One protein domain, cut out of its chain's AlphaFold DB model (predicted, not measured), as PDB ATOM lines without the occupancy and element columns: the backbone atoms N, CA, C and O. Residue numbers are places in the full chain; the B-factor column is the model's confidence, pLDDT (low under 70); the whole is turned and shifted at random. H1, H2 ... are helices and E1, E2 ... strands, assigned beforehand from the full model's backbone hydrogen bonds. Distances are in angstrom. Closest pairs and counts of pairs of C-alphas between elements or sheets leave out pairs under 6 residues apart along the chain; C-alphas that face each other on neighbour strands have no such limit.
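Overview. This is residues 86 to 158 of the 197 residues of an uncharacterized protein of Limosilactobacillus albertensis (UniProt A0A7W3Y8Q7). A small sheet of three strands has one helix, H1, packed over one face and the other face bare of helices, while a second helix, H2, leads away from the end of E3 like an arm and makes much of the length. Residues 151 to 156, of which 151 to 154 belong to H2, stick out free. The printed part has 73 residues, with two named helices and three named strands in the order E1, H1, E2, E3, H2; the mixed sheet runs E1, E3, E2, and the class is mixed, helices and strands. The whole is loose, with a radius of gyration of the C-alphas of 15.4 A, and spans 50 by 21 by 21 A.

Arrangement. E1, residues 89 to 92, is an edge strand, the parallel neighbour of E3, residues 133 to 137, at 25 degrees; N 90 and O 133 are within hydrogen-bond range at 2.8 A, as are N 135 and O 90 at 2.8 A. H1, residues 95 to 108, is on one face of the sheet E1, E3, E2, at a height over the sheet of 9.8 A; the two form two layers, a helix on one face of a sheet. It lies over E3, and only just not over E1, on which 2 of its C-alphas fall; it runs along the strands, at 3 degrees to E3 on the local plane. The closest C-alphas of H1 and E3 are those of Ala 98 and Trp 136, 6.2 A apart. E2, residues 123 to 127, the other edge strand, forms a hairpin with E3, antiparallel at 174 degrees; N 126 and O 134 are 2.8 A apart and N 124 and O 136 3.2 A. H2, residues 139 to 154, is not on the sheet. H1 and H2 are only just apart, their closest C-alphas 8.3 A from each other. In H1 and H2 every O i to N i+4 pair is within hydrogen-bond range.

Along the chain. E1 begins with C-alpha 89 at (53.793, 25.502, -150.190) and is 10.0 A long from first to last C-alpha. H1 measures 20.0 A and ends with C-alpha 108 at (43.828, 19.223, -162.524). E2 measures 13.8 A and E3 13.7 A. H2 measures 22.4 A and ends with C-alpha 154 at (67.925, -6.146, -131.210).

Size, cuts and confidence. The two C-alphas farthest apart are those of Pro 110 and Gly 156, at 50.6 A. The printed part has no cut. The link from H1 to E2, residues 109 to 122, is long; the links E1 to H1, E2 to E3 and E3 to H2 are tight. The mean pLDDT of the printed part is 77.9, and residues 112 to 120 and 150 to 158 are under 70.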
ATOM      1  N   ALA A  86      53.369  30.078-157.909       76.44
ATOM      2  CA  ALA A  86      54.658  30.623-157.484       76.44
ATOM      3  C   ALA A  86      54.659  30.982-155.984       76.44
ATOM      4  O   ALA A  86      53.876  31.817-155.530       76.44
ATOM      5  N   GLY A  87      55.528  30.314-155.216       72.88
ATOM      6  CA  GLY A  87      55.683  30.516-153.772       72.88
ATOM      7  C   GLY A  87      54.652  29.809-152.881       72.88
ATOM      8  O   GLY A  87      54.708  29.976-151.664       72.88
ATOM      9  N   LYS A  88      53.727  29.013-153.433       84.62
ATOM     10  CA  LYS A  88      52.763  28.246-152.629       84.62
ATOM     11  C   LYS A  88      53.375  26.930-152.162       84.62
ATOM     12  O   LYS A  88      53.764  26.089-152.972       84.62
ATOM     13  N   VAL A  89      53.386  26.745-150.845       87.25
ATOM     14  CA  VAL A  89      53.793  25.502-150.190       87.25
ATOM     15  C   VAL A  89      52.615  24.964-149.388       87.25
ATOM     16  O   VAL A  89      52.138  25.639-148.476       87.25
ATOM     17  N   LEU A  90      52.149  23.764-149.720       87.69
ATOM     18  CA  LEU A  90      51.204  23.010-148.899       87.69
ATOM     19  C   LEU A  90      51.990  22.070-147.990       87.69
ATOM     20  O   LEU A  90      52.948  21.441-148.433       87.69
ATOM     21  N   LYS A  91      51.591  22.002-146.723       91.81
ATOM     22  CA  LYS A  91      52.226  21.175-145.700       91.81
ATOM     23  C   LYS A  91      51.193  20.202-145.149       91.81
ATOM     24  O   LYS A  91      50.099  20.641-144.804       91.81
ATOM     25  N   PHE A  92      51.547  18.927-145.070       89.62
ATOM     26  CA  PHE A  92      50.685  17.865-144.551       89.62
ATOM     27  C   PHE A  92      51.393  17.088-143.439       89.62
ATOM     28  O   PHE A  92      52.613  16.912-143.479       89.62
ATOM     29  N   ASN A  93      50.612  16.613-142.469       88.44
ATOM     30  CA  ASN A  93      51.104  15.825-141.331       88.44
ATOM     31  C   ASN A  93      50.867  14.315-141.507       88.44
ATOM     32  O   ASN A  93      51.148  13.537-140.602       88.44
ATOM     33  N   SER A  94      50.303  13.917-142.648       86.69
ATOM     34  CA  SER A  94      50.016  12.532-143.013       86.69
ATOM     35  C   SER A  94      50.426  12.296-144.461       86.69
ATOM     36  O   SER A  94      50.273  13.172-145.324       86.69
ATOM     37  N   VAL A  95      50.948  11.098-144.719       86.44
ATOM     38  CA  VAL A  95      51.300  10.648-146.072       86.44
ATOM     39  C   VAL A  95      50.047  10.558-146.941       86.44
ATOM     40  O   VAL A  95      50.046  11.010-148.084       86.44
ATOM     41  N   GLU A  96      48.955  10.033-146.392       88.81
ATOM     42  CA  GLU A  96      47.689   9.825-147.093       88.81
ATOM     43  C   GLU A  96      47.072  11.146-147.561       88.81
ATOM     44  O   GLU A  96      46.597  11.250-148.696       88.81
ATOM     45  N   GLU A  97      47.107  12.176-146.710       88.94
ATOM     46  CA  GLU A  97      46.625  13.513-147.062       88.94
ATOM     47  C   GLU A  97      47.476  14.144-148.168       88.94
ATOM     48  O   GLU A  97      46.941  14.712-149.127       88.94
ATOM     49  N   ALA A  98      48.801  14.001-148.068       88.38
ATOM     50  CA  ALA A  98      49.728  14.498-149.073       88.38
ATOM     51  C   ALA A  98      49.512  13.803-150.423       88.38
ATOM     52  O   ALA A  98      49.404  14.469-151.451       88.38
ATOM     53  N   GLU A  99      49.372  12.477-150.430       87.25
ATOM     54  CA  GLU A  99      49.097  11.705-151.639       87.25
ATOM     55  C   GLU A  99      47.762  12.077-152.283       87.25
ATOM     56  O   GLU A  99      47.677  12.184-153.509       87.25
ATOM     57  N   ALA A 100      46.709  12.261-151.485       88.81
ATOM     58  CA  ALA A 100      45.407  12.671-151.996       88.81
ATOM     59  C   ALA A 100      45.489  14.054-152.658       88.81
ATOM     60  O   ALA A 100      44.985  14.240-153.770       88.81
ATOM     61  N   ALA A 101      46.183  15.001-152.019       88.62
ATOM     62  CA  ALA A 101      46.405  16.336-152.560       88.62
ATOM     63  C   ALA A 101      47.239  16.307-153.850       88.62
ATOM     64  O   ALA A 101      46.912  17.011-154.809       88.62
ATOM     65  N   ILE A 102      48.273  15.464-153.908       87.50
ATOM     66  CA  ILE A 102      49.100  15.270-155.103       87.50
ATOM     67  C   ILE A 102      48.262  14.685-156.239       87.50
ATOM     68  O   ILE A 102      48.225  15.273-157.316       87.50
ATOM     69  N   LYS A 103      47.500  13.610-156.000       86.88
ATOM     70  CA  LYS A 103      46.621  12.990-157.011       86.88
ATOM     71  C   LYS A 103      45.578  13.975-157.541       86.88
ATOM     72  O   LYS A 103      45.347  14.054-158.748       86.88
ATOM     73  N   GLN A 104      44.960  14.761-156.656       87.88
ATOM     74  CA  GLN A 104      44.009  15.798-157.057       87.88
ATOM     75  C   GLN A 104      44.686  16.899-157.886       87.88
ATOM     76  O   GLN A 104      44.117  17.384-158.870       87.88
ATOM     77  N   HIS A 105      45.900  17.298-157.509       86.75
ATOM     78  CA  HIS A 105      46.660  18.295-158.245       86.75
ATOM     79  C   HIS A 105      47.081  17.785-159.626       86.75
ATOM     80  O   HIS A 105      46.871  18.476-160.617       86.75
ATOM     81  N   GLU A 106      47.601  16.565-159.725       84.00
ATOM     82  CA  GLU A 106      47.988  15.944-160.994       84.00
ATOM     83  C   GLU A 106      46.806  15.797-161.955       84.00
ATOM     84  O   GLU A 106      46.956  16.032-163.151       84.00
ATOM     85  N   ALA A 107      45.613  15.492-161.438       84.19
ATOM     86  CA  ALA A 107      44.397  15.405-162.243       84.19
ATOM     87  C   ALA A 107      43.934  16.762-162.811       84.19
ATOM     88  O   ALA A 107      43.196  16.796-163.795       84.19
ATOM     89  N   THR A 108      44.328  17.877-162.189       81.88
ATOM     90  CA  THR A 108      43.828  19.223-162.524       81.88
ATOM     91  C   THR A 108      44.891  20.150-163.109       81.88
ATOM     92  O   THR A 108      44.548  21.171-163.704       81.88
ATOM     93  N   CYS A 109      46.175  19.820-162.970       81.06
ATOM     94  CA  CYS A 109      47.273  20.686-163.366       81.06
ATOM     95  C   CYS A 109      47.682  20.467-164.834       81.06
ATOM     96  O   CYS A 109      48.214  19.409-165.176       81.06
ATOM     97  N   PRO A 110      47.543  21.480-165.712       77.06
ATOM     98  CA  PRO A 110      47.890  21.345-167.128       77.06
ATOM     99  C   PRO A 110      49.404  21.415-167.397       77.06
ATOM    100  O   PRO A 110      49.838  21.164-168.517       77.06
ATOM    101  N   TYR A 111      50.216  21.773-166.395       73.88
ATOM    102  CA  TYR A 111      51.655  22.015-166.555       73.88
ATOM    103  C   TYR A 111      52.509  20.745-166.422       73.88
ATOM    104  O   TYR A 111      53.685  20.778-166.777       73.88
ATOM    105  N   GLY A 112      51.922  19.627-165.976       65.00
ATOM    106  CA  GLY A 112      52.603  18.347-165.765       65.00
ATOM    107  C   GLY A 112      53.501  18.315-164.520       65.00
ATOM    108  O   GLY A 112      53.908  19.350-163.987       65.00
ATOM    109  N   ALA A 113      53.819  17.107-164.051       64.69
ATOM    110  CA  ALA A 113      54.728  16.903-162.925       64.69
ATOM    111  C   ALA A 113      56.191  17.167-163.330       64.69
ATOM    112  O   ALA A 113      56.599  16.928-164.474       64.69
ATOM    113  N   GLU A 114      56.988  17.675-162.392       59.81
ATOM    114  CA  GLU A 114      58.445  17.604-162.491       59.81
ATOM    115  C   GLU A 114      58.898  16.240-161.947       59.81
ATOM    116  O   GLU A 114      58.366  15.783-160.936       59.81
ATOM    117  N   PRO A 115      59.842  15.544-162.602       52.44
ATOM    118  CA  PRO A 115      60.337  14.280-162.086       52.44
ATOM    119  C   PRO A 115      61.316  14.550-160.945       52.44
ATOM    120  O   PRO A 115      62.508  14.676-161.202       52.44
ATOM    121  N   PHE A 116      60.844  14.608-159.698       52.47
ATOM    122  CA  PHE A 116      61.662  14.165-158.567       52.47
ATOM    123  C   PHE A 116      60.848  13.943-157.289       52.47
ATOM    124  O   PHE A 116      60.182  14.850-156.800       52.47
ATOM    125  N   TYR A 117      60.964  12.735-156.732       58.12
ATOM    126  CA  TYR A 117      60.381  12.324-155.454       58.12
ATOM    127  C   TYR A 117      61.510  11.788-154.546       58.12
ATOM    128  O   TYR A 117      61.695  10.577-154.441       58.12
ATOM    129  N   PRO A 118      62.337  12.650-153.922       55.94
ATOM    130  CA  PRO A 118      63.291  12.233-152.900       55.94
ATOM    131  C   PRO A 118      62.574  12.254-151.547       55.94
ATOM    132  O   PRO A 118      62.806  13.129-150.717       55.94
ATOM    133  N   GLY A 119      61.605  11.362-151.369       56.75
ATOM    134  CA  GLY A 119      60.874  11.232-150.115       56.75
ATOM    135  C   GLY A 119      61.114   9.867-149.493       56.75
ATOM    136  O   GLY A 119      61.126   8.860-150.198       56.75
ATOM    137  N   LEU A 120      61.290   9.832-148.178       63.84
ATOM    138  CA  LEU A 120      61.077   8.623-147.392       63.84
ATOM    139  C   LEU A 120      59.572   8.389-147.245       63.84
ATOM    140  O   LEU A 120      58.763   9.290-147.453       63.84
ATOM    141  N   VAL A 121      59.181   7.183-146.839       75.69
ATOM    142  CA  VAL A 121      57.759   6.843-146.667       75.69
ATOM    143  C   VAL A 121      57.057   7.841-145.735       75.69
ATOM    144  O   VAL A 121      55.945   8.255-146.025       75.69
ATOM    145  N   TYR A 122      57.737   8.314-144.686       76.94
ATOM    146  CA  TYR A 122      57.203   9.273-143.714       76.94
ATOM    147  C   TYR A 122      57.454  10.750-144.053       76.94
ATOM    148  O   TYR A 122      56.923  11.617-143.372       76.94
ATOM    149  N   THR A 123      58.264  11.091-145.059       85.38
ATOM    150  CA  THR A 123      58.507  12.499-145.408       85.38
ATOM    151  C   THR A 123      58.891  12.680-146.854       85.38
ATOM    152  O   THR A 123      59.657  11.904-147.411       85.38
ATOM    153  N   GLY A 124      58.447  13.766-147.466       84.88
ATOM    154  CA  GLY A 124      58.954  14.103-148.777       84.88
ATOM    155  C   GLY A 124      58.461  15.429-149.287       84.88
ATOM    156  O   GLY A 124      57.853  16.241-148.585       84.88
ATOM    157  N   THR A 125      58.811  15.673-150.540       86.31
ATOM    158  CA  THR A 125      58.465  16.886-151.255       86.31
ATOM    159  C   THR A 125      58.041  16.524-152.667       86.31
ATOM    160  O   THR A 125      58.748  15.809-153.369       86.31
ATOM    161  N   TYR A 126      56.908  17.073-153.081       84.88
ATOM    162  CA  TYR A 126      56.410  17.056-154.444       84.88
ATOM    163  C   TYR A 126      56.484  18.468-155.020       84.88
ATOM    164  O   TYR A 126      56.061  19.435-154.379       84.88
ATOM    165  N   THR A 127      57.011  18.590-156.235       85.50
ATOM    166  CA  THR A 127      57.060  19.848-156.981       85.50
ATOM    167  C   THR A 127      56.381  19.697-158.333       85.50
ATOM    168  O   THR A 127      56.563  18.717-159.056       85.50
ATOM    169  N   CYS A 128      55.588  20.699-158.696       84.69
ATOM    170  CA  CYS A 128      54.948  20.769-160.001       84.69
ATOM    171  C   CYS A 128      55.504  21.940-160.814       84.69
ATOM    172  O   CYS A 128      55.807  23.001-160.269       84.69
ATOM    173  N   LYS A 129      55.519  21.804-162.145       82.75
ATOM    174  CA  LYS A 129      55.920  22.868-163.081       82.75
ATOM    175  C   LYS A 129      55.074  24.139-162.974       82.75
ATOM    176  O   LYS A 129      55.486  25.183-163.470       82.75
ATOM    177  N   CYS A 130      53.915  24.070-162.318       83.06
ATOM    178  CA  CYS A 130      53.105  25.234-161.967       83.06
ATOM    179  C   CYS A 130      53.621  26.025-160.740       83.06
ATOM    180  O   CYS A 130      52.951  26.972-160.325       83.06
ATOM    181  N   ASP A 131      54.785  25.649-160.193       83.25
ATOM    182  CA  ASP A 131      55.430  26.123-158.953       83.25
ATOM    183  C   ASP A 131      54.721  25.746-157.644       83.25
ATOM    184  O   ASP A 131      55.041  26.285-156.584       83.25
ATOM    185  N   LEU A 132      53.788  24.791-157.678       85.81
ATOM    186  CA  LEU A 132      53.243  24.228-156.447       85.81
ATOM    187  C   LEU A 132      54.286  23.325-155.784       85.81
ATOM    188  O   LEU A 132      54.801  22.404-156.422       85.81
ATOM    189  N   LYS A 133      54.527  23.551-154.490       87.50
ATOM    190  CA  LYS A 133      55.288  22.644-153.630       87.50
ATOM    191  C   LYS A 133      54.353  22.013-152.602       87.50
ATOM    192  O   LYS A 133      53.625  22.721-151.911       87.50
ATOM    193  N   ILE A 134      54.382  20.695-152.481       86.62
ATOM    194  CA  ILE A 134      53.703  19.944-151.424       86.62
ATOM    195  C   ILE A 134      54.788  19.274-150.586       86.62
ATOM    196  O   ILE A 134      55.683  18.647-151.141       86.62
ATOM    197  N   VAL A 135      54.746  19.436-149.269       88.31
ATOM    198  CA  VAL A 135      55.694  18.838-148.323       88.31
ATOM    199  C   VAL A 135      54.902  18.069-147.279       88.31
ATOM    200  O   VAL A 135      53.857  18.548-146.836       88.31
ATOM    201  N   TRP A 136      55.390  16.903-146.873       89.19
ATOM    202  CA  TRP A 136      54.776  16.148-145.787       89.19
ATOM    203  C   TRP A 136      55.802  15.597-144.808       89.19
ATOM    204  O   TRP A 136      56.958  15.343-145.163       89.19
ATOM    205  N   TRP A 137      55.341  15.426-143.576       87.69
ATOM    206  CA  TRP A 137      56.035  14.721-142.511       87.69
ATOM    207  C   TRP A 137      54.998  13.998-141.659       87.69
ATOM    208  O   TRP A 137      54.130  14.639-141.072       87.69
ATOM    209  N   ASP A 138      55.079  12.677-141.615       87.06
ATOM    210  CA  ASP A 138      54.187  11.817-140.855       87.06
ATOM    211  C   ASP A 138      54.936  11.215-139.669       87.06
ATOM    212  O   ASP A 138      55.738  10.284-139.795       87.06
ATOM    213  N   LYS A 139      54.661  11.775-138.492       84.88
ATOM    214  CA  LYS A 139      55.288  11.362-137.239       84.88
ATOM    215  C   LYS A 139      54.932   9.923-136.860       84.88
ATOM    216  O   LYS A 139      55.791   9.203-136.361       84.88
ATOM    217  N   ALA A 140      53.706   9.475-137.125       84.31
ATOM    218  CA  ALA A 140      53.284   8.124-136.769       84.31
ATOM    219  C   ALA A 140      53.998   7.081-137.640       84.31
ATOM    220  O   ALA A 140      54.482   6.065-137.132       84.31
ATOM    221  N   VAL A 141      54.129   7.359-138.940       83.62
ATOM    222  CA  VAL A 141      54.893   6.501-139.851       83.62
ATOM    223  C   VAL A 141      56.376   6.519-139.475       83.62
ATOM    224  O   VAL A 141      56.981   5.449-139.407       83.62
ATOM    225  N   LYS A 142      56.953   7.683-139.135       83.75
ATOM    226  CA  LYS A 142      58.334   7.791-138.624       83.75
ATOM    227  C   LYS A 142      58.564   6.880-137.415       83.75
ATOM    228  O   LYS A 142      59.449   6.033-137.454       83.75
ATOM    229  N   GLU A 143      57.738   7.013-136.378       81.00
ATOM    230  CA  GLU A 143      57.851   6.228-135.143       81.00
ATOM    231  C   GLU A 143      57.680   4.721-135.387       81.00
ATOM    232  O   GLU A 143      58.301   3.904-134.708       81.00
ATOM    233  N   SER A 144      56.848   4.331-136.358       81.19
ATOM    234  CA  SER A 144      56.695   2.925-136.743       81.19
ATOM    235  C   SER A 144      57.951   2.365-137.419       81.19
ATOM    236  O   SER A 144      58.428   1.304-137.025       81.19
ATOM    237  N   VAL A 145      58.540   3.114-138.359       79.06
ATOM    238  CA  VAL A 145      59.776   2.731-139.057       79.06
ATOM    239  C   VAL A 145      60.947   2.647-138.080       79.06
ATOM    240  O   VAL A 145      61.732   1.702-138.144       79.06
ATOM    241  N   ASP A 146      61.042   3.594-137.145       77.44
ATOM    242  CA  ASP A 146      62.090   3.599-136.123       77.44
ATOM    243  C   ASP A 146      61.975   2.387-135.189       77.44
ATOM    244  O   ASP A 146      62.977   1.735-134.894       77.44
ATOM    245  N   ARG A 147      60.752   2.034-134.768       77.06
ATOM    246  CA  ARG A 147      60.498   0.854-133.929       77.06
ATOM    247  C   ARG A 147      60.859  -0.445-134.646       77.06
ATOM    248  O   ARG A 147      61.475  -1.326-134.046       77.06
ATOM    249  N   ASP A 148      60.500  -0.556-135.921       76.62
ATOM    250  CA  ASP A 148      60.837  -1.722-136.734       76.62
ATOM    251  C   ASP A 148      62.361  -1.831-136.900       76.62
ATOM    252  O   ASP A 148      62.931  -2.901-136.695       76.62
ATOM    253  N   MET A 149      63.061  -0.724-137.154       70.38
ATOM    254  CA  MET A 149      64.527  -0.700-137.203       70.38
ATOM    255  C   MET A 149      65.203  -1.062-135.871       70.38
ATOM    256  O   MET A 149      66.226  -1.759-135.864       70.38
ATOM    257  N   GLU A 150      64.648  -0.620-134.743       67.25
ATOM    258  CA  GLU A 150      65.139  -1.010-133.418       67.25
ATOM    259  C   GLU A 150      64.975  -2.521-133.195       67.25
ATOM    260  O   GLU A 150      65.865  -3.169-132.635       67.25
ATOM    261  N   SER A 151      63.878  -3.105-133.688       61.78
ATOM    262  CA  SER A 151      63.627  -4.547-133.591       61.78
ATOM    263  C   SER A 151      64.687  -5.370-134.336       61.78
ATOM    264  O   SER A 151      65.278  -6.276-133.745       61.78
ATOM    265  N   PHE A 152      65.058  -4.962-135.557       62.38
ATOM    266  CA  PHE A 152      66.133  -5.603-136.325       62.38
ATOM    267  C   PHE A 152      67.498  -5.470-135.642       62.38
ATOM    268  O   PHE A 152      68.290  -6.415-135.614       62.38
ATOM    269  N   SER A 153      67.756  -4.311-135.032       60.72
ATOM    270  CA  SER A 153      68.998  -4.059-134.295       60.72
ATOM    271  C   SER A 153      69.110  -4.948-133.047       60.72
ATOM    272  O   SER A 153      70.194  -5.445-132.738       60.72
ATOM    273  N   ARG A 154      67.991  -5.210-132.351       60.12
ATOM    274  CA  ARG A 154      67.925  -6.146-131.210       60.12
ATOM    275  C   ARG A 154      68.090  -7.611-131.614       60.12
ATOM    276  O   ARG A 154      68.612  -8.396-130.828       60.12
ATOM    277  N   GLU A 155      67.688  -7.975-132.827       64.62
ATOM    278  CA  GLU A 155      67.837  -9.326-133.386       64.62
ATOM    279  C   GLU A 155      69.261  -9.620-133.897       64.62
ATOM    280  O   GLU A 155      69.524 -10.688-134.448       64.62
ATOM    281  N   GLY A 156      70.209  -8.698-133.681       56.56
ATOM    282  CA  GLY A 156      71.603  -8.846-134.102       56.56
ATOM    283  C   GLY A 156      71.810  -8.633-135.602       56.56
ATOM    284  O   GLY A 156      72.892  -8.916-136.120       56.56
ATOM    285  N   ILE A 157      70.796  -8.125-136.308       56.34
ATOM    286  CA  ILE A 157      70.880  -7.742-137.712       56.34
ATOM    287  C   ILE A 157      71.306  -6.276-137.738       56.34
ATOM    288  O   ILE A 157      70.487  -5.362-137.676       56.34
ATOM    289  N   THR A 158      72.616  -6.032-137.802       51.94
ATOM    290  CA  THR A 158      73.141  -4.687-138.060       51.94
ATOM    291  C   THR A 158      72.669  -4.232-139.435       51.94
ATOM    292  O   THR A 158      73.170  -4.701-140.461       51.94
TER     293      THR A 158